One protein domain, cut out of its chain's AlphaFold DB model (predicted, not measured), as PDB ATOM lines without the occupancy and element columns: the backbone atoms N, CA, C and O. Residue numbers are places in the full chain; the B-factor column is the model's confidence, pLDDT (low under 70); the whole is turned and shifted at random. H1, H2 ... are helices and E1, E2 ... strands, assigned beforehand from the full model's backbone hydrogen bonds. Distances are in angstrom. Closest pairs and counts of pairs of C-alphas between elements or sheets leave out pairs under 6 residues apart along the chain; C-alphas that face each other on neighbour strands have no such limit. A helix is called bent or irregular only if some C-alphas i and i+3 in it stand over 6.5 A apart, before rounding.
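This is residues 3 to 118 of the 119 residues of the protein "PBPb domain-containing protein" of Rufibacter immobilis (UniProt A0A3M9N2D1). What is the main picture? A rounded domain has the short strand E2 near its middle, paired antiparallel with residues 90 to 91, which pair in turn with residues 74 to 75; H2 packs on E2 from one side, and the long, kinked helix H4 runs along the opposite side of the domain. H1 and H3 lie on two further opposite sides, and the hairpin E3 and E4 sits beside the later part of H4. What are the figures? The 116 printed residues hold four named helices and four named strands, in the order H1, E1, H2, E2, H3, E3, E4, H4, with one antiparallel two-strand sheet, E3 - E4; the class is mixed, helices and strands. The whole is compact, with a radius of gyration of the C-alphas of 13.1 A and spans of 36 by 31 by 27 A.

What comes first? Residues 3 to 20 have no named element; H1, residues 21 to 32, begins with C-alpha 21 at (-22.839, -46.106, 22.001) and is 17.2 A long. What follows? E1 is residues 39 to 41, H2 residues 44 to 52, 12.3 A long, and E2 residues 58 to 60. H3 is residues 68 to 71, E3 residues 80 to 82 and E4 residues 85 to 87. Where does the last element end? H4, residues 96 to 116, is 28.9 A long and ends with C-alpha 116 at (-18.114, -53.095, 19.237).

What does H1 meet? With residues 25 to 29 alone it only just touches residues 102 to 106 of H4, with 3 pairs of C-alphas within 8 A, the closest those of Phe 29 and Phe 105, 6.8 A apart. They run opposite ways at a steep tilt of 51 degrees. Where are E1, H2 and H3? E1 and H2 are only just apart, at 8.2 A, while the closest C-alphas of H2 and E2, Leu 47 and Val 59, are 6.6 A apart. H2 and H3 are close but not clearly touching; their closest C-alphas, Leu 48 and Trp 69, are 7.7 A apart. How do E3, E4 and H4 stand? The hairpin E3 and E4 is antiparallel, with N 82 and O 85 within hydrogen-bond range at 2.8 A; the closest C-alphas of E3 and H4, Leu 80 and Glu 110, are 6.3 A apart. How are the helix backbones? Every O i to N i+4 pair is within hydrogen-bond range in H1 and H2, and 14 of 17 in H4; H3 is too short for such a pair. H3 and H4 are irregular, with C-alphas 68 and 71 7.1 A apart and C-alphas 108 and 111 7.2 A apart, and H4 has a kink of 52 degrees near residue 110.

How large is it? The two C-alphas farthest apart, those of Gln 53 and Thr 118, are 36.4 A apart. Is it continuous? The printed part has no cut, and no link between named elements is long. Where is confidence low? The mean pLDDT of the printed part is 94.2, and residues 117 to 118 are under 70.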
ATOM      1  N   GLY A   3     -28.783 -32.873  22.535       98.50
ATOM      2  CA  GLY A   3     -29.933 -33.440  21.847       98.50
ATOM      3  C   GLY A   3     -29.768 -34.936  21.617       98.50
ATOM      4  O   GLY A   3     -28.669 -35.382  21.290       98.50
ATOM      5  N   TYR A   4     -30.843 -35.709  21.757       98.75
ATOM      6  CA  TYR A   4     -30.825 -37.124  21.397       98.75
ATOM      7  C   TYR A   4     -32.123 -37.603  20.741       98.75
ATOM      8  O   TYR A   4     -33.219 -37.312  21.232       98.75
ATOM      9  N   SER A   5     -31.980 -38.388  19.672       98.38
ATOM     10  CA  SER A   5     -33.057 -39.130  19.006       98.38
ATOM     11  C   SER A   5     -32.740 -40.623  19.032       98.38
ATOM     12  O   SER A   5     -31.582 -41.011  18.923       98.38
ATOM     13  N   GLU A   6     -33.759 -41.465  19.201       97.94
ATOM     14  CA  GLU A   6     -33.580 -42.920  19.262       97.94
ATOM     15  C   GLU A   6     -33.111 -43.484  17.920       97.94
ATOM     16  O   GLU A   6     -33.705 -43.193  16.884       97.94
ATOM     17  N   ASN A   7     -32.054 -44.292  17.961       97.25
ATOM     18  CA  ASN A   7     -31.515 -45.035  16.830       97.25
ATOM     19  C   ASN A   7     -30.616 -46.174  17.353       97.25
ATOM     20  O   ASN A   7     -29.404 -45.989  17.484       97.25
ATOM     21  N   PRO A   8     -31.165 -47.342  17.726       95.44
ATOM     22  CA  PRO A   8     -30.359 -48.438  18.255       95.44
ATOM     23  C   PRO A   8     -29.361 -48.980  17.208       95.44
ATOM     24  O   PRO A   8     -29.704 -49.064  16.029       95.44
ATOM     25  N   PRO A   9     -28.138 -49.387  17.603       94.19
ATOM     26  CA  PRO A   9     -27.604 -49.411  18.970       94.19
ATOM     27  C   PRO A   9     -26.951 -48.085  19.417       94.19
ATOM     28  O   PRO A   9     -26.395 -48.010  20.514       94.19
ATOM     29  N   TRP A  10     -26.988 -47.042  18.583       96.31
ATOM     30  CA  TRP A  10     -26.319 -45.759  18.826       96.31
ATOM     31  C   TRP A  10     -26.922 -45.001  19.994       96.31
ATOM     32  O   TRP A  10     -26.197 -44.564  20.883       96.31
ATOM     33  N   VAL A  11     -28.247 -44.885  19.990       98.12
ATOM     34  CA  VAL A  11     -29.025 -44.202  21.018       98.12
ATOM     35  C   VAL A  11     -30.259 -45.038  21.315       98.12
ATOM     36  O   VAL A  11     -31.080 -45.294  20.435       98.12
ATOM     37  N   VAL A  12     -30.415 -45.425  22.569       97.94
ATOM     38  CA  VAL A  12     -31.589 -46.111  23.104       97.94
ATOM     39  C   VAL A  12     -32.217 -45.198  24.151       97.94
ATOM     40  O   VAL A  12     -31.511 -44.632  24.993       97.94
ATOM     41  N   LYS A  13     -33.538 -45.001  24.102       95.81
ATOM     42  CA  LYS A  13     -34.226 -44.229  25.142       95.81
ATOM     43  C   LYS A  13     -34.291 -45.036  26.434       95.81
ATOM     44  O   LYS A  13     -34.598 -46.223  26.431       95.81
ATOM     45  N   GLY A  14     -34.045 -44.364  27.553       92.19
ATOM     46  CA  GLY A  14     -34.160 -44.939  28.885       92.19
ATOM     47  C   GLY A  14     -34.879 -43.994  29.851       92.19
ATOM     48  O   GLY A  14     -34.974 -42.793  29.586       92.19
ATOM     49  N   PRO A  15     -35.363 -44.516  30.992       90.00
ATOM     50  CA  PRO A  15     -36.094 -43.729  31.989       90.00
ATOM     51  C   PRO A  15     -35.239 -42.627  32.633       90.00
ATOM     52  O   PRO A  15     -35.775 -41.620  33.078       90.00
ATOM     53  N   ASN A  16     -33.912 -42.791  32.636       90.56
ATOM     54  CA  ASN A  16     -32.957 -41.872  33.263       90.56
ATOM     55  C   ASN A  16     -32.104 -41.109  32.230       90.56
ATOM     56  O   ASN A  16     -31.004 -40.652  32.536       90.56
ATOM     57  N   GLY A  17     -32.591 -41.004  30.991       94.50
ATOM     58  CA  GLY A  17     -31.849 -40.452  29.859       94.50
ATOM     59  C   GLY A  17     -31.353 -41.529  28.890       94.50
ATOM     60  O   GLY A  17     -31.645 -42.716  29.065       94.50
ATOM     61  N   PRO A  18     -30.648 -41.121  27.825       98.06
ATOM     62  CA  PRO A  18     -30.262 -42.028  26.756       98.06
ATOM     63  C   PRO A  18     -29.108 -42.964  27.151       98.06
ATOM     64  O   PRO A  18     -28.212 -42.613  27.931       98.06
ATOM     65  N   THR A  19     -29.119 -44.160  26.573       97.25
ATOM     66  CA  THR A  19     -28.073 -45.188  26.683       97.25
ATOM     67  C   THR A  19     -27.626 -45.645  25.294       97.25
ATOM     68  O   THR A  19     -28.226 -45.263  24.290       97.25
ATOM     69  N   GLY A  20     -26.563 -46.444  25.220       95.81
ATOM     70  CA  GLY A  20     -26.001 -46.923  23.959       95.81
ATOM     71  C   GLY A  20     -24.686 -46.232  23.618       95.81
ATOM     72  O   GLY A  20     -24.123 -45.498  24.430       95.81
ATOM     73  N   ILE A  21     -24.205 -46.466  22.400       95.94
ATOM     74  CA  ILE A  21     -22.839 -46.106  22.001       95.94
ATOM     75  C   ILE A  21     -22.585 -44.594  22.109       95.94
ATOM     76  O   ILE A  21     -21.611 -44.179  22.736       95.94
ATOM     77  N   GLU A  22     -23.444 -43.755  21.522       97.81
ATOM     78  CA  GLU A  22     -23.229 -42.300  21.522       97.81
ATOM     79  C   GLU A  22     -23.426 -41.682  22.918       97.81
ATOM     80  O   GLU A  22     -22.551 -40.926  23.350       97.81
ATOM     81  N   PRO A  23     -24.490 -42.007  23.683       98.12
ATOM     82  CA  PRO A  23     -24.653 -41.477  25.034       98.12
ATOM     83  C   PRO A  23     -23.508 -41.840  25.969       98.12
ATOM     84  O   PRO A  23     -23.128 -41.012  26.794       98.12
ATOM     85  N   ASP A  24     -22.946 -43.043  25.853       96.44
ATOM     86  CA  ASP A  24     -21.853 -43.474  26.720       96.44
ATOM     87  C   ASP A  24     -20.537 -42.765  26.359       96.44
ATOM     88  O   ASP A  24     -19.826 -42.311  27.259       96.44
ATOM     89  N   LEU A  25     -20.274 -42.525  25.067       97.44
ATOM     90  CA  LEU A  25     -19.177 -41.655  24.622       97.44
ATOM     91  C   LEU A  25     -19.328 -40.225  25.152       97.44
ATOM     92  O   LEU A  25     -18.370 -39.647  25.665       97.44
ATOM     93  N   VAL A  26     -20.527 -39.646  25.058       97.94
ATOM     94  CA  VAL A  26     -20.775 -38.263  25.489       97.94
ATOM     95  C   VAL A  26     -20.690 -38.116  27.006       97.94
ATOM     96  O   VAL A  26     -20.134 -37.127  27.484       97.94
ATOM     97  N   LYS A  27     -21.174 -39.098  27.775       97.94
ATOM     98  CA  LYS A  27     -20.997 -39.135  29.237       97.94
ATOM     99  C   LYS A  27     -19.520 -39.198  29.616       97.94
ATOM    100  O   LYS A  27     -19.084 -38.408  30.449       97.94
ATOM    101  N   ALA A  28     -18.751 -40.083  28.983       97.69
ATOM    102  CA  ALA A  28     -17.317 -40.199  29.233       97.69
ATOM    103  C   ALA A  28     -16.567 -38.906  28.866       97.69
ATOM    104  O   ALA A  28     -15.731 -38.442  29.637       97.69
ATOM    105  N   PHE A  29     -16.919 -38.257  27.751       97.94
ATOM    106  CA  PHE A  29     -16.360 -36.954  27.393       97.94
ATOM    107  C   PHE A  29     -16.707 -35.869  28.423       97.94
ATOM    108  O   PHE A  29     -15.821 -35.138  28.866       97.94
ATOM    109  N   ALA A  30     -17.967 -35.787  28.859       97.44
ATOM    110  CA  ALA A  30     -18.397 -34.810  29.858       97.44
ATOM    111  C   ALA A  30     -17.653 -34.976  31.195       97.44
ATOM    112  O   ALA A  30     -17.291 -33.977  31.816       97.44
ATOM    113  N   GLN A  31     -17.331 -36.214  31.592       97.50
ATOM    114  CA  GLN A  31     -16.489 -36.480  32.764       97.50
ATOM    115  C   GLN A  31     -15.085 -35.872  32.627       97.50
ATOM    116  O   GLN A  31     -14.578 -35.316  33.599       97.50
ATOM    117  N   THR A  32     -14.476 -35.896  31.432       96.75
ATOM    118  CA  THR A  32     -13.161 -35.256  31.200       96.75
ATOM    119  C   THR A  32     -13.191 -33.735  31.375       96.75
ATOM    120  O   THR A  32     -12.167 -33.131  31.687       96.75
ATOM    121  N   LEU A  33     -14.368 -33.126  31.204       95.06
ATOM    122  CA  LEU A  33     -14.605 -31.692  31.354       95.06
ATOM    123  C   LEU A  33     -15.201 -31.317  32.719       95.06
ATOM    124  O   LEU A  33     -15.418 -30.134  32.964       95.06
ATOM    125  N   GLN A  34     -15.504 -32.299  33.578       95.81
ATOM    126  CA  GLN A  34     -16.297 -32.112  34.802       95.81
ATOM    127  C   GLN A  34     -17.628 -31.381  34.534       95.81
ATOM    128  O   GLN A  34     -18.052 -30.523  35.304       95.81
ATOM    129  N   ALA A  35     -18.272 -31.698  33.408       94.44
ATOM    130  CA  ALA A  35     -19.478 -31.024  32.944       94.44
ATOM    131  C   ALA A  35     -20.744 -31.846  33.220       94.44
ATOM    132  O   ALA A  35     -20.790 -33.051  32.970       94.44
ATOM    133  N   ASP A  36     -21.810 -31.170  33.644       94.94
ATOM    134  CA  ASP A  36     -23.144 -31.756  33.740       94.94
ATOM    135  C   ASP A  36     -23.848 -31.789  32.381       94.94
ATOM    136  O   ASP A  36     -23.884 -30.804  31.633       94.94
ATOM    137  N   ILE A  37     -24.495 -32.915  32.082       96.75
ATOM    138  CA  ILE A  37     -25.269 -33.062  30.852       96.75
ATOM    139  C   ILE A  37     -26.741 -32.761  31.116       96.75
ATOM    140  O   ILE A  37     -27.407 -33.420  31.910       96.75
ATOM    141  N   ARG A  38     -27.278 -31.803  30.358       97.19
ATOM    142  CA  ARG A  38     -28.726 -31.615  30.206       97.19
ATOM    143  C   ARG A  38     -29.186 -32.251  28.906       97.19
ATOM    144  O   ARG A  38     -28.743 -31.825  27.835       97.19
ATOM    145  N   TRP A  39     -30.069 -33.233  29.017       97.75
ATOM    146  CA  TRP A  39     -30.610 -33.977  27.886       97.75
ATOM    147  C   TRP A  39     -31.834 -33.288  27.279       97.75
ATOM    148  O   TRP A  39     -32.713 -32.822  28.001       97.75
ATOM    149  N   ARG A  40     -31.915 -33.277  25.947       97.81
ATOM    150  CA  ARG A  40     -33.081 -32.838  25.173       97.81
ATOM    151  C   ARG A  40     -33.498 -33.964  24.233       97.81
ATOM    152  O   ARG A  40     -32.777 -34.265  23.287       97.81
ATOM    153  N   ASN A  41     -34.645 -34.591  24.488       98.00
ATOM    154  CA  ASN A  41     -35.206 -35.567  23.554       98.00
ATOM    155  C   ASN A  41     -36.087 -34.873  22.521       98.00
ATOM    156  O   ASN A  41     -36.961 -34.103  22.913       98.00
ATOM    157  N   ASP A  42     -35.887 -35.178  21.243       98.31
ATOM    158  CA  ASP A  42     -36.801 -34.822  20.157       98.31
ATOM    159  C   ASP A  42     -36.508 -35.705  18.926       98.31
ATOM    160  O   ASP A  42     -35.740 -36.667  19.018       98.31
ATOM    161  N   THR A  43     -37.131 -35.407  17.788       97.94
ATOM    162  CA  THR A  43     -36.788 -35.999  16.488       97.94
ATOM    163  C   THR A  43     -35.424 -35.510  16.000       97.94
ATOM    164  O   THR A  43     -35.036 -34.377  16.282       97.94
ATOM    165  N   GLU A  44     -34.704 -36.332  15.225       97.38
ATOM    166  CA  GLU A  44     -33.421 -35.933  14.619       97.38
ATOM    167  C   GLU A  44     -33.538 -34.584  13.894       97.38
ATOM    168  O   GLU A  44     -32.749 -33.684  14.156       97.38
ATOM    169  N   GLN A  45     -34.560 -34.407  13.052       96.94
ATOM    170  CA  GLN A  45     -34.765 -33.163  12.312       96.94
ATOM    171  C   GLN A  45     -34.875 -31.942  13.238       96.94
ATOM    172  O   GLN A  45     -34.103 -31.000  13.070       96.94
ATOM    173  N   ASN A  46     -35.766 -31.972  14.235       98.19
ATOM    174  CA  ASN A  46     -35.939 -30.845  15.160       98.19
ATOM    175  C   ASN A  46     -34.644 -30.540  15.925       98.19
ATOM    176  O   ASN A  46     -34.300 -29.380  16.135       98.19
ATOM    177  N   LEU A  47     -33.891 -31.573  16.319       98.25
ATOM    178  CA  LEU A  47     -32.612 -31.395  17.007       98.25
ATOM    179  C   LEU A  47     -31.558 -30.753  16.100       98.25
ATOM    180  O   LEU A  47     -30.805 -29.900  16.558       98.25
ATOM    181  N   LEU A  48     -31.489 -31.124  14.821       97.06
ATOM    182  CA  LEU A  48     -30.535 -30.519  13.887       97.06
ATOM    183  C   LEU A  48     -30.918 -29.072  13.533       97.06
ATOM    184  O   LEU A  48     -30.027 -28.237  13.381       97.06
ATOM    185  N   GLU A  49     -32.211 -28.743  13.494       97.06
ATOM    186  CA  GLU A  49     -32.703 -27.359  13.388       97.06
ATOM    187  C   GLU A  49     -32.373 -26.538  14.648       97.06
ATOM    188  O   GLU A  49     -31.904 -25.403  14.559       97.06
ATOM    189  N   GLU A  50     -32.559 -27.107  15.845       97.19
ATOM    190  CA  GLU A  50     -32.164 -26.469  17.106       97.19
ATOM    191  C   GLU A  50     -30.636 -26.270  17.188       97.19
ATOM    192  O   GLU A  50     -30.169 -25.240  17.681       97.19
ATOM    193  N   LEU A  51     -29.851 -27.223  16.680       96.38
ATOM    194  CA  LEU A  51     -28.394 -27.133  16.593       96.38
ATOM    195  C   LEU A  51     -27.944 -26.030  15.621       96.38
ATOM    196  O   LEU A  51     -27.045 -25.266  15.959       96.38
ATOM    197  N   GLU A  52     -28.588 -25.903  14.454       95.38
ATOM    198  CA  GLU A  52     -28.350 -24.807  13.495       95.38
ATOM    199  C   GLU A  52     -28.595 -23.431  14.135       95.38
ATOM    200  O   GLU A  52     -27.875 -22.470  13.865       95.38
ATOM    201  N   GLN A  53     -29.576 -23.349  15.034       95.00
ATOM    202  CA  GLN A  53     -29.916 -22.143  15.793       95.00
ATOM    203  C   GLN A  53     -29.062 -21.954  17.061       95.00
ATOM    204  O   GLN A  53     -29.385 -21.095  17.883       95.00
ATOM    205  N   ASN A  54     -27.996 -22.744  17.246       93.75
ATOM    206  CA  ASN A  54     -27.114 -22.736  18.422       93.75
ATOM    207  C   ASN A  54     -27.841 -22.967  19.764       93.75
ATOM    208  O   ASN A  54     -27.358 -22.562  20.821       93.75
ATOM    209  N   LYS A  55     -29.007 -23.625  19.753       96.44
ATOM    210  CA  LYS A  55     -29.744 -23.990  20.978       96.44
ATOM    211  C   LYS A  55     -29.177 -25.252  21.630       96.44
ATOM    212  O   LYS A  55     -29.333 -25.459  22.832       96.44
ATOM    213  N   LEU A  56     -28.501 -26.090  20.848       97.25
ATOM    214  CA  LEU A  56     -27.837 -27.315  21.289       97.25
ATOM    215  C   LEU A  56     -26.329 -27.202  21.073       97.25
ATOM    216  O   LEU A  56     -25.877 -26.478  20.197       97.25
ATOM    217  N   HIS A  57     -25.558 -27.931  21.882       96.00
ATOM    218  CA  HIS A  57     -24.099 -28.010  21.719       96.00
ATOM    219  C   HIS A  57     -23.704 -29.246  20.902       96.00
ATOM    220  O   HIS A  57     -22.699 -29.254  20.191       96.00
ATOM    221  N   LEU A  58     -24.507 -30.305  21.029       97.44
ATOM    222  CA  LEU A  58     -24.247 -31.627  20.485       97.44
ATOM    223  C   LEU A  58     -25.577 -32.341  20.209       97.44
ATOM    224  O   LEU A  58     -26.515 -32.196  20.998       97.44
ATOM    225  N   VAL A  59     -25.643 -33.126  19.136       98.56
ATOM    226  CA  VAL A  59     -26.770 -34.004  18.791       98.56
ATOM    227  C   VAL A  59     -26.269 -35.430  18.567       98.56
ATOM    228  O   VAL A  59     -25.324 -35.649  17.807       98.56
ATOM    229  N   MET A  60     -26.939 -36.377  19.222       98.50
ATOM    230  CA  MET A  60     -26.752 -37.824  19.112       98.50
ATOM    231  C   MET A  60     -27.976 -38.439  18.421       98.50
ATOM    232  O   MET A  60     -29.106 -38.264  18.887       98.50
ATOM    233  N   ALA A  61     -27.776 -39.137  17.313       97.75
ATOM    234  CA  ALA A  61     -28.851 -39.831  16.602       97.75
ATOM    235  C   ALA A  61     -28.335 -40.973  15.706       97.75
ATOM    236  O   ALA A  61     -29.060 -41.442  14.833       97.75
ATOM    237  N   GLY A  62     -27.089 -41.430  15.875       96.62
ATOM    238  CA  GLY A  62     -26.456 -42.394  14.968       96.62
ATOM    239  C   GLY A  62     -26.254 -41.845  13.553       96.62
ATOM    240  O   GLY A  62     -26.350 -42.597  12.579       96.62
ATOM    241  N   ILE A  63     -26.004 -40.536  13.434       97.00
ATOM    242  CA  ILE A  63     -25.967 -39.813  12.157       97.00
ATOM    243  C   ILE A  63     -24.809 -40.329  11.304       97.00
ATOM    244  O   ILE A  63     -23.689 -40.513  11.783       97.00
ATOM    245  N   THR A  64     -25.054 -40.525  10.009       96.12
ATOM    246  CA  THR A  64     -23.988 -40.809   9.045       96.12
ATOM    247  C   THR A  64     -23.534 -39.549   8.321       96.12
ATOM    248  O   THR A  64     -24.332 -38.669   8.019       96.12
ATOM    249  N   HIS A  65     -22.251 -39.492   7.965       94.62
ATOM    250  CA  HIS A  65     -21.647 -38.377   7.230       94.62
ATOM    251  C   HIS A  65     -22.325 -38.106   5.872       94.62
ATOM    252  O   HIS A  65     -22.317 -36.978   5.375       94.62
ATOM    253  N   ASP A  66     -22.931 -39.134   5.273       93.50
ATOM    254  CA  ASP A  66     -23.835 -38.979   4.138       93.50
ATOM    255  C   ASP A  66     -25.216 -38.527   4.636       93.50
ATOM    256  O   ASP A  66     -26.099 -39.333   4.923       93.50
ATOM    257  N   THR A  67     -25.350 -37.218   4.841       92.38
ATOM    258  CA  THR A  67     -26.574 -36.572   5.322       92.38
ATOM    259  C   THR A  67     -26.809 -35.243   4.589       92.38
ATOM    260  O   THR A  67     -25.843 -34.519   4.295       92.38
ATOM    261  N   PRO A  68     -28.068 -34.859   4.290       93.19
ATOM    262  CA  PRO A  68     -28.378 -33.566   3.669       93.19
ATOM    263  C   PRO A  68     -27.997 -32.363   4.551       93.19
ATOM    264  O   PRO A  68     -27.807 -31.256   4.042       93.19
ATOM    265  N   TRP A  69     -27.823 -32.572   5.858       92.62
ATOM    266  CA  TRP A  69     -27.543 -31.527   6.846       92.62
ATOM    267  C   TRP A  69     -26.117 -30.961   6.794       92.62
ATOM    268  O   TRP A  69     -25.862 -29.899   7.360       92.62
ATOM    269  N   LYS A  70     -25.194 -31.592   6.051       87.69
ATOM    270  CA  LYS A  70     -23.768 -31.201   5.961       87.69
ATOM    271  C   LYS A  70     -23.497 -29.770   5.488       87.69
ATOM    272  O   LYS A  70     -22.392 -29.269   5.656       87.69
ATOM    273  N   LYS A  71     -24.479 -29.126   4.849       87.12
ATOM    274  CA  LYS A  71     -24.380 -27.725   4.401       87.12
ATOM    275  C   LYS A  71     -24.891 -26.717   5.435       87.12
ATOM    276  O   LYS A  71     -24.603 -25.534   5.293       87.12
ATOM    277  N   LYS A  72     -25.662 -27.172   6.426       87.75
ATOM    278  CA  LYS A  72     -26.367 -26.322   7.398       87.75
ATOM    279  C   LYS A  72     -25.687 -26.307   8.762       87.75
ATOM    280  O   LYS A  72     -25.544 -25.251   9.367       87.75
ATOM    281  N   ILE A  73     -25.198 -27.461   9.206       91.06
ATOM    282  CA  ILE A  73     -24.588 -27.640  10.527       91.06
ATOM    283  C   ILE A  73     -23.183 -28.231  10.428       91.06
ATOM    284  O   ILE A  73     -22.765 -28.716   9.374       91.06
ATOM    285  N   ALA A  74     -22.452 -28.168  11.539       94.12
ATOM    286  CA  ALA A  74     -21.157 -28.806  11.671       94.12
ATOM    287  C   ALA A  74     -21.311 -30.238  12.203       94.12
ATOM    288  O   ALA A  74     -22.223 -30.555  12.967       94.12
ATOM    289  N   PHE A  75     -20.382 -31.094  11.796       96.44
ATOM    290  CA  PHE A  75     -20.258 -32.464  12.273       96.44
ATOM    291  C   PHE A  75     -18.830 -32.696  12.742       96.44
ATOM    292  O   PHE A  75     -17.901 -32.073  12.220       96.44
ATOM    293  N   THR A  76     -18.651 -33.616  13.685       96.88
ATOM    294  CA  THR A  76     -17.320 -34.157  13.975       96.88
ATOM    295  C   THR A  76     -16.762 -34.875  12.746       96.88
ATOM    296  O   THR A  76     -17.501 -35.318  11.857       96.88
ATOM    297  N   ARG A  77     -15.449 -35.103  12.730       95.56
ATOM    298  CA  ARG A  77     -14.869 -36.205  11.951       95.56
ATOM    299  C   ARG A  77     -15.570 -37.531  12.290       95.56
ATOM    300  O   ARG A  77     -16.078 -37.679  13.409       95.56
ATOM    301  N   PRO A  78     -15.602 -38.494  11.350       96.56
ATOM    302  CA  PRO A  78     -16.124 -39.821  11.638       96.56
ATOM    303  C   PRO A  78     -15.431 -40.436  12.852       96.56
ATOM    304  O   PRO A  78     -14.205 -40.503  12.879       96.56
ATOM    305  N   TYR A  79     -16.212 -40.868  13.839       94.81
ATOM    306  CA  TYR A  79     -15.688 -41.526  15.042       94.81
ATOM    307  C   TYR A  79     -15.712 -43.056  14.924       94.81
ATOM    308  O   TYR A  79     -15.067 -43.757  15.701       94.81
ATOM    309  N   LEU A  80     -16.478 -43.583  13.964       93.81
ATOM    310  CA  LEU A  80     -16.553 -45.003  13.649       93.81
ATOM    311  C   LEU A  80     -16.940 -45.197  12.179       93.81
ATOM    312  O   LEU A  80     -17.854 -44.545  11.668       93.81
ATOM    313  N   GLU A  81     -16.262 -46.124  11.504       92.12
ATOM    314  CA  GLU A  81     -16.594 -46.553  10.146       92.12
ATOM    315  C   GLU A  81     -17.072 -48.013  10.167       92.12
ATOM    316  O   GLU A  81     -16.344 -48.909  10.591       92.12
ATOM    317  N   GLN A  82     -18.304 -48.250   9.708       86.25
ATOM    318  CA  GLN A  82     -18.920 -49.572   9.570       86.25
ATOM    319  C   GLN A  82     -19.276 -49.829   8.105       86.25
ATOM    320  O   GLN A  82     -20.299 -49.366   7.588       86.25
ATOM    321  N   GLY A  83     -18.405 -50.552   7.401       87.12
ATOM    322  CA  GLY A  83     -18.525 -50.747   5.957       87.12
ATOM    323  C   GLY A  83     -18.488 -49.404   5.220       87.12
ATOM    324  O   GLY A  83     -17.466 -48.727   5.210       87.12
ATOM    325  N   LYS A  84     -19.608 -49.007   4.602       88.50
ATOM    326  CA  LYS A  84     -19.739 -47.706   3.913       88.50
ATOM    327  C   LYS A  84     -20.272 -46.580   4.806       88.50
ATOM    328  O   LYS A  84     -20.288 -45.429   4.376       88.50
ATOM    329  N   LYS A  85     -20.738 -46.890   6.020       92.25
ATOM    330  CA  LYS A  85     -21.312 -45.903   6.939       92.25
ATOM    331  C   LYS A  85     -20.208 -45.274   7.779       92.25
ATOM    332  O   LYS A  85     -19.457 -45.980   8.442       92.25
ATOM    333  N   LYS A  86     -20.130 -43.945   7.756       95.62
ATOM    334  CA  LYS A  86     -19.215 -43.148   8.580       95.62
ATOM    335  C   LYS A  86     -20.041 -42.398   9.613       95.62
ATOM    336  O   LYS A  86     -20.781 -41.500   9.221       95.62
ATOM    337  N   HIS A  87     -19.962 -42.784  10.878       96.50
ATOM    338  CA  HIS A  87     -20.787 -42.209  11.937       96.50
ATOM    339  C   HIS A  87     -20.166 -40.938  12.510       96.50
ATOM    340  O   HIS A  87     -18.957 -40.880  12.734       96.50
ATOM    341  N   VAL A  88     -20.995 -39.914  12.706       97.62
ATOM    342  CA  VAL A  88     -20.609 -38.559  13.122       97.62
ATOM    343  C   VAL A  88     -21.582 -38.029  14.173       97.62
ATOM    344  O   VAL A  88     -22.745 -38.419  14.186       97.62
ATOM    345  N   LEU A  89     -21.134 -37.094  15.012       98.06
ATOM    346  CA  LEU A  89     -22.019 -36.338  15.901       98.06
ATOM    347  C   LEU A  89     -22.291 -34.953  15.313       98.06
ATOM    348  O   LEU A  89     -21.383 -34.320  14.768       98.06
ATOM    349  N   GLY A  90     -23.528 -34.467  15.437       97.88
ATOM    350  CA  GLY A  90     -23.859 -33.082  15.094       97.88
ATOM    351  C   GLY A  90     -23.330 -32.146  16.174       97.88
ATOM    352  O   GLY A  90     -23.630 -32.355  17.344       97.88
ATOM    353  N   VAL A  91     -22.555 -31.124  15.812       97.12
ATOM    354  CA  VAL A  91     -21.927 -30.194  16.765       97.12
ATOM    355  C   VAL A  91     -22.266 -28.743  16.456       97.12
ATOM    356  O   VAL A  91     -22.511 -28.366  15.307       97.12
ATOM    357  N   ILE A  92     -22.268 -27.918  17.502       94.00
ATOM    358  CA  ILE A  92     -22.458 -26.475  17.379       94.00
ATOM    359  C   ILE A  92     -21.370 -25.852  16.497       94.00
ATOM    360  O   ILE A  92     -20.190 -26.211  16.555       94.00
ATOM    361  N   LYS A  93     -21.770 -24.905  15.647       87.88
ATOM    362  CA  LYS A  93     -20.856 -24.220  14.733       87.88
ATOM    363  C   LYS A  93     -20.161 -23.057  15.446       87.88
ATOM    364  O   LYS A  93     -20.809 -22.251  16.101       87.88
ATOM    365  N   GLY A  94     -18.850 -22.922  15.249       83.94
ATOM    366  CA  GLY A  94     -18.062 -21.780  15.734       83.94
ATOM    367  C   GLY A  94     -17.345 -21.999  17.070       83.94
ATOM    368  O   GLY A  94     -16.418 -21.254  17.379       83.94
ATOM    369  N   GLU A  95     -17.673 -23.053  17.822       82.44
ATOM    370  CA  GLU A  95     -16.963 -23.410  19.059       82.44
ATOM    371  C   GLU A  95     -15.762 -24.327  18.793       82.44
ATOM    372  O   GLU A  95     -15.730 -25.502  19.166       82.44
ATOM    373  N   ASN A  96     -14.737 -23.784  18.137       86.00
ATOM    374  CA  ASN A  96     -13.593 -24.572  17.665       86.00
ATOM    375  C   ASN A  96     -12.854 -25.326  18.786       86.00
ATOM    376  O   ASN A  96     -12.359 -26.424  18.552       86.00
ATOM    377  N   ALA A  97     -12.782 -24.768  20.000       92.62
ATOM    378  CA  ALA A  97     -12.118 -25.420  21.130       92.62
ATOM    379  C   ALA A  97     -12.903 -26.637  21.651       92.62
ATOM    380  O   ALA A  97     -12.308 -27.693  21.869       92.62
ATOM    381  N   PHE A  98     -14.228 -26.507  21.797       92.81
ATOM    382  CA  PHE A  98     -15.111 -27.603  22.201       92.81
ATOM    383  C   PHE A  98     -15.071 -28.740  21.177       92.81
ATOM    384  O   PHE A  98     -14.812 -29.888  21.537       92.81
ATOM    385  N   VAL A  99     -15.254 -28.406  19.895       94.50
ATOM    386  CA  VAL A  99     -15.246 -29.393  18.808       94.50
ATOM    387  C   VAL A  99     -13.892 -30.098  18.734       94.50
ATOM    388  O   VAL A  99     -13.851 -31.322  18.662       94.50
ATOM    389  N   LEU A 100     -12.778 -29.367  18.843       95.56
ATOM    390  CA  LEU A 100     -11.443 -29.968  18.838       95.56
ATOM    391  C   LEU A 100     -11.215 -30.917  20.026       95.56
ATOM    392  O   LEU A 100     -10.598 -31.968  19.856       95.56
ATOM    393  N   ALA A 101     -11.672 -30.552  21.225       96.62
ATOM    394  CA  ALA A 101     -11.562 -31.412  22.403       96.62
ATOM    395  C   ALA A 101     -12.380 -32.700  22.230       96.62
ATOM    396  O   ALA A 101     -11.865 -33.791  22.488       96.62
ATOM    397  N   LEU A 102     -13.609 -32.579  21.722       97.50
ATOM    398  CA  LEU A 102     -14.473 -33.716  21.422       97.50
ATOM    399  C   LEU A 102     -13.855 -34.629  20.357       97.50
ATOM    400  O   LEU A 102     -13.795 -35.838  20.549       97.50
ATOM    401  N   GLU A 103     -13.345 -34.077  19.256       97.19
ATOM    402  CA  GLU A 103     -12.718 -34.871  18.194       97.19
ATOM    403  C   GLU A 103     -11.474 -35.623  18.681       97.19
ATOM    404  O   GLU A 103     -11.284 -36.788  18.330       97.19
ATOM    405  N   LYS A 104     -10.645 -34.993  19.523       97.44
ATOM    406  CA  LYS A 104      -9.498 -35.663  20.151       97.44
ATOM    407  C   LYS A 104      -9.943 -36.826  21.031       97.44
ATOM    408  O   LYS A 104      -9.355 -37.901  20.945       97.44
ATOM    409  N   PHE A 105     -10.978 -36.619  21.844       98.00
ATOM    410  CA  PHE A 105     -11.544 -37.667  22.685       98.00
ATOM    411  C   PHE A 105     -12.082 -38.831  21.839       98.00
ATOM    412  O   PHE A 105     -11.704 -39.976  22.063       98.00
ATOM    413  N   LEU A 106     -12.901 -38.547  20.821       97.19
ATOM    414  CA  LEU A 106     -13.482 -39.570  19.946       97.19
ATOM    415  C   LEU A 106     -12.404 -40.381  19.219       97.19
ATOM    416  O   LEU A 106     -12.502 -41.604  19.147       97.19
ATOM    417  N   HIS A 107     -11.340 -39.726  18.750       96.06
ATOM    418  CA  HIS A 107     -10.220 -40.407  18.107       96.06
ATOM    419  C   HIS A 107      -9.505 -41.390  19.049       96.06
ATOM    420  O   HIS A 107      -9.101 -42.469  18.624       96.06
ATOM    421  N   GLN A 108      -9.392 -41.063  20.341       96.44
ATOM    422  CA  GLN A 108      -8.826 -41.972  21.345       96.44
ATOM    423  C   GLN A 108      -9.721 -43.189  21.620       96.44
ATOM    424  O   GLN A 108      -9.207 -44.249  21.968       96.44
ATOM    425  N   GLN A 109     -11.042 -43.053  21.454       94.94
ATOM    426  CA  GLN A 109     -12.001 -44.148  21.644       94.94
ATOM    427  C   GLN A 109     -12.166 -45.033  20.399       94.94
ATOM    428  O   GLN A 109     -12.647 -46.159  20.510       94.94
ATOM    429  N   GLU A 110     -11.748 -44.566  19.218       90.69
ATOM    430  CA  GLU A 110     -11.911 -45.275  17.941       90.69
ATOM    431  C   GLU A 110     -11.460 -46.756  17.977       90.69
ATOM    432  O   GLU A 110     -12.209 -47.602  17.478       90.69
ATOM    433  N   PRO A 111     -10.312 -47.133  18.587       90.69
ATOM    434  CA  PRO A 111      -9.907 -48.537  18.670       90.69
ATOM    435  C   PRO A 111     -10.915 -49.416  19.418       90.69
ATOM    436  O   PRO A 111     -11.206 -50.522  18.970       90.69
ATOM    437  N   PHE A 112     -11.481 -48.917  20.522       89.12
ATOM    438  CA  PHE A 112     -12.510 -49.615  21.295       89.12
ATOM    439  C   PHE A 112     -13.836 -49.686  20.528       89.12
ATOM    440  O   PHE A 112     -14.485 -50.725  20.472       89.12
ATOM    441  N   LEU A 113     -14.226 -48.609  19.848       88.75
ATOM    442  CA  LEU A 113     -15.464 -48.592  19.065       88.75
ATOM    443  C   LEU A 113     -15.444 -49.602  17.913       88.75
ATOM    444  O   LEU A 113     -16.467 -50.216  17.612       88.75
ATOM    445  N   LYS A 114     -14.275 -49.843  17.308       86.81
ATOM    446  CA  LYS A 114     -14.109 -50.878  16.277       86.81
ATOM    447  C   LYS A 114     -14.371 -52.292  16.806       86.81
ATOM    448  O   LYS A 114     -14.895 -53.115  16.057       86.81
ATOM    449  N   THR A 115     -14.091 -52.575  18.081       86.12
ATOM    450  CA  THR A 115     -14.387 -53.897  18.663       86.12
ATOM    451  C   THR A 115     -15.883 -54.110  18.868       86.12
ATOM    452  O   THR A 115     -16.353 -55.230  18.734       86.12
ATOM    453  N   LEU A 116     -16.645 -53.044  19.140       76.31
ATOM    454  CA  LEU A 116     -18.114 -53.095  19.237       76.31
ATOM    455  C   LEU A 116     -18.797 -53.226  17.868       76.31
ATOM    456  O   LEU A 116     -19.947 -53.639  17.773       76.31
ATOM    457  N   ALA A 117     -18.091 -52.825  16.813       66.19
ATOM    458  CA  ALA A 117     -18.584 -52.776  15.445       66.19
ATOM    459  C   ALA A 117     -18.298 -54.043  14.622       66.19
ATOM    460  O   ALA A 117     -18.697 -54.097  13.456       66.19
ATOM    461  N   THR A 118     -17.591 -55.016  15.201       57.59
ATOM    462  CA  THR A 118     -17.274 -56.297  14.559       57.59
ATOM    463  C   THR A 118     -18.435 -57.273  14.809       57.59
ATOM    464  O   THR A 118     -18.865 -57.368  15.958       57.59
TER     465      THR A 118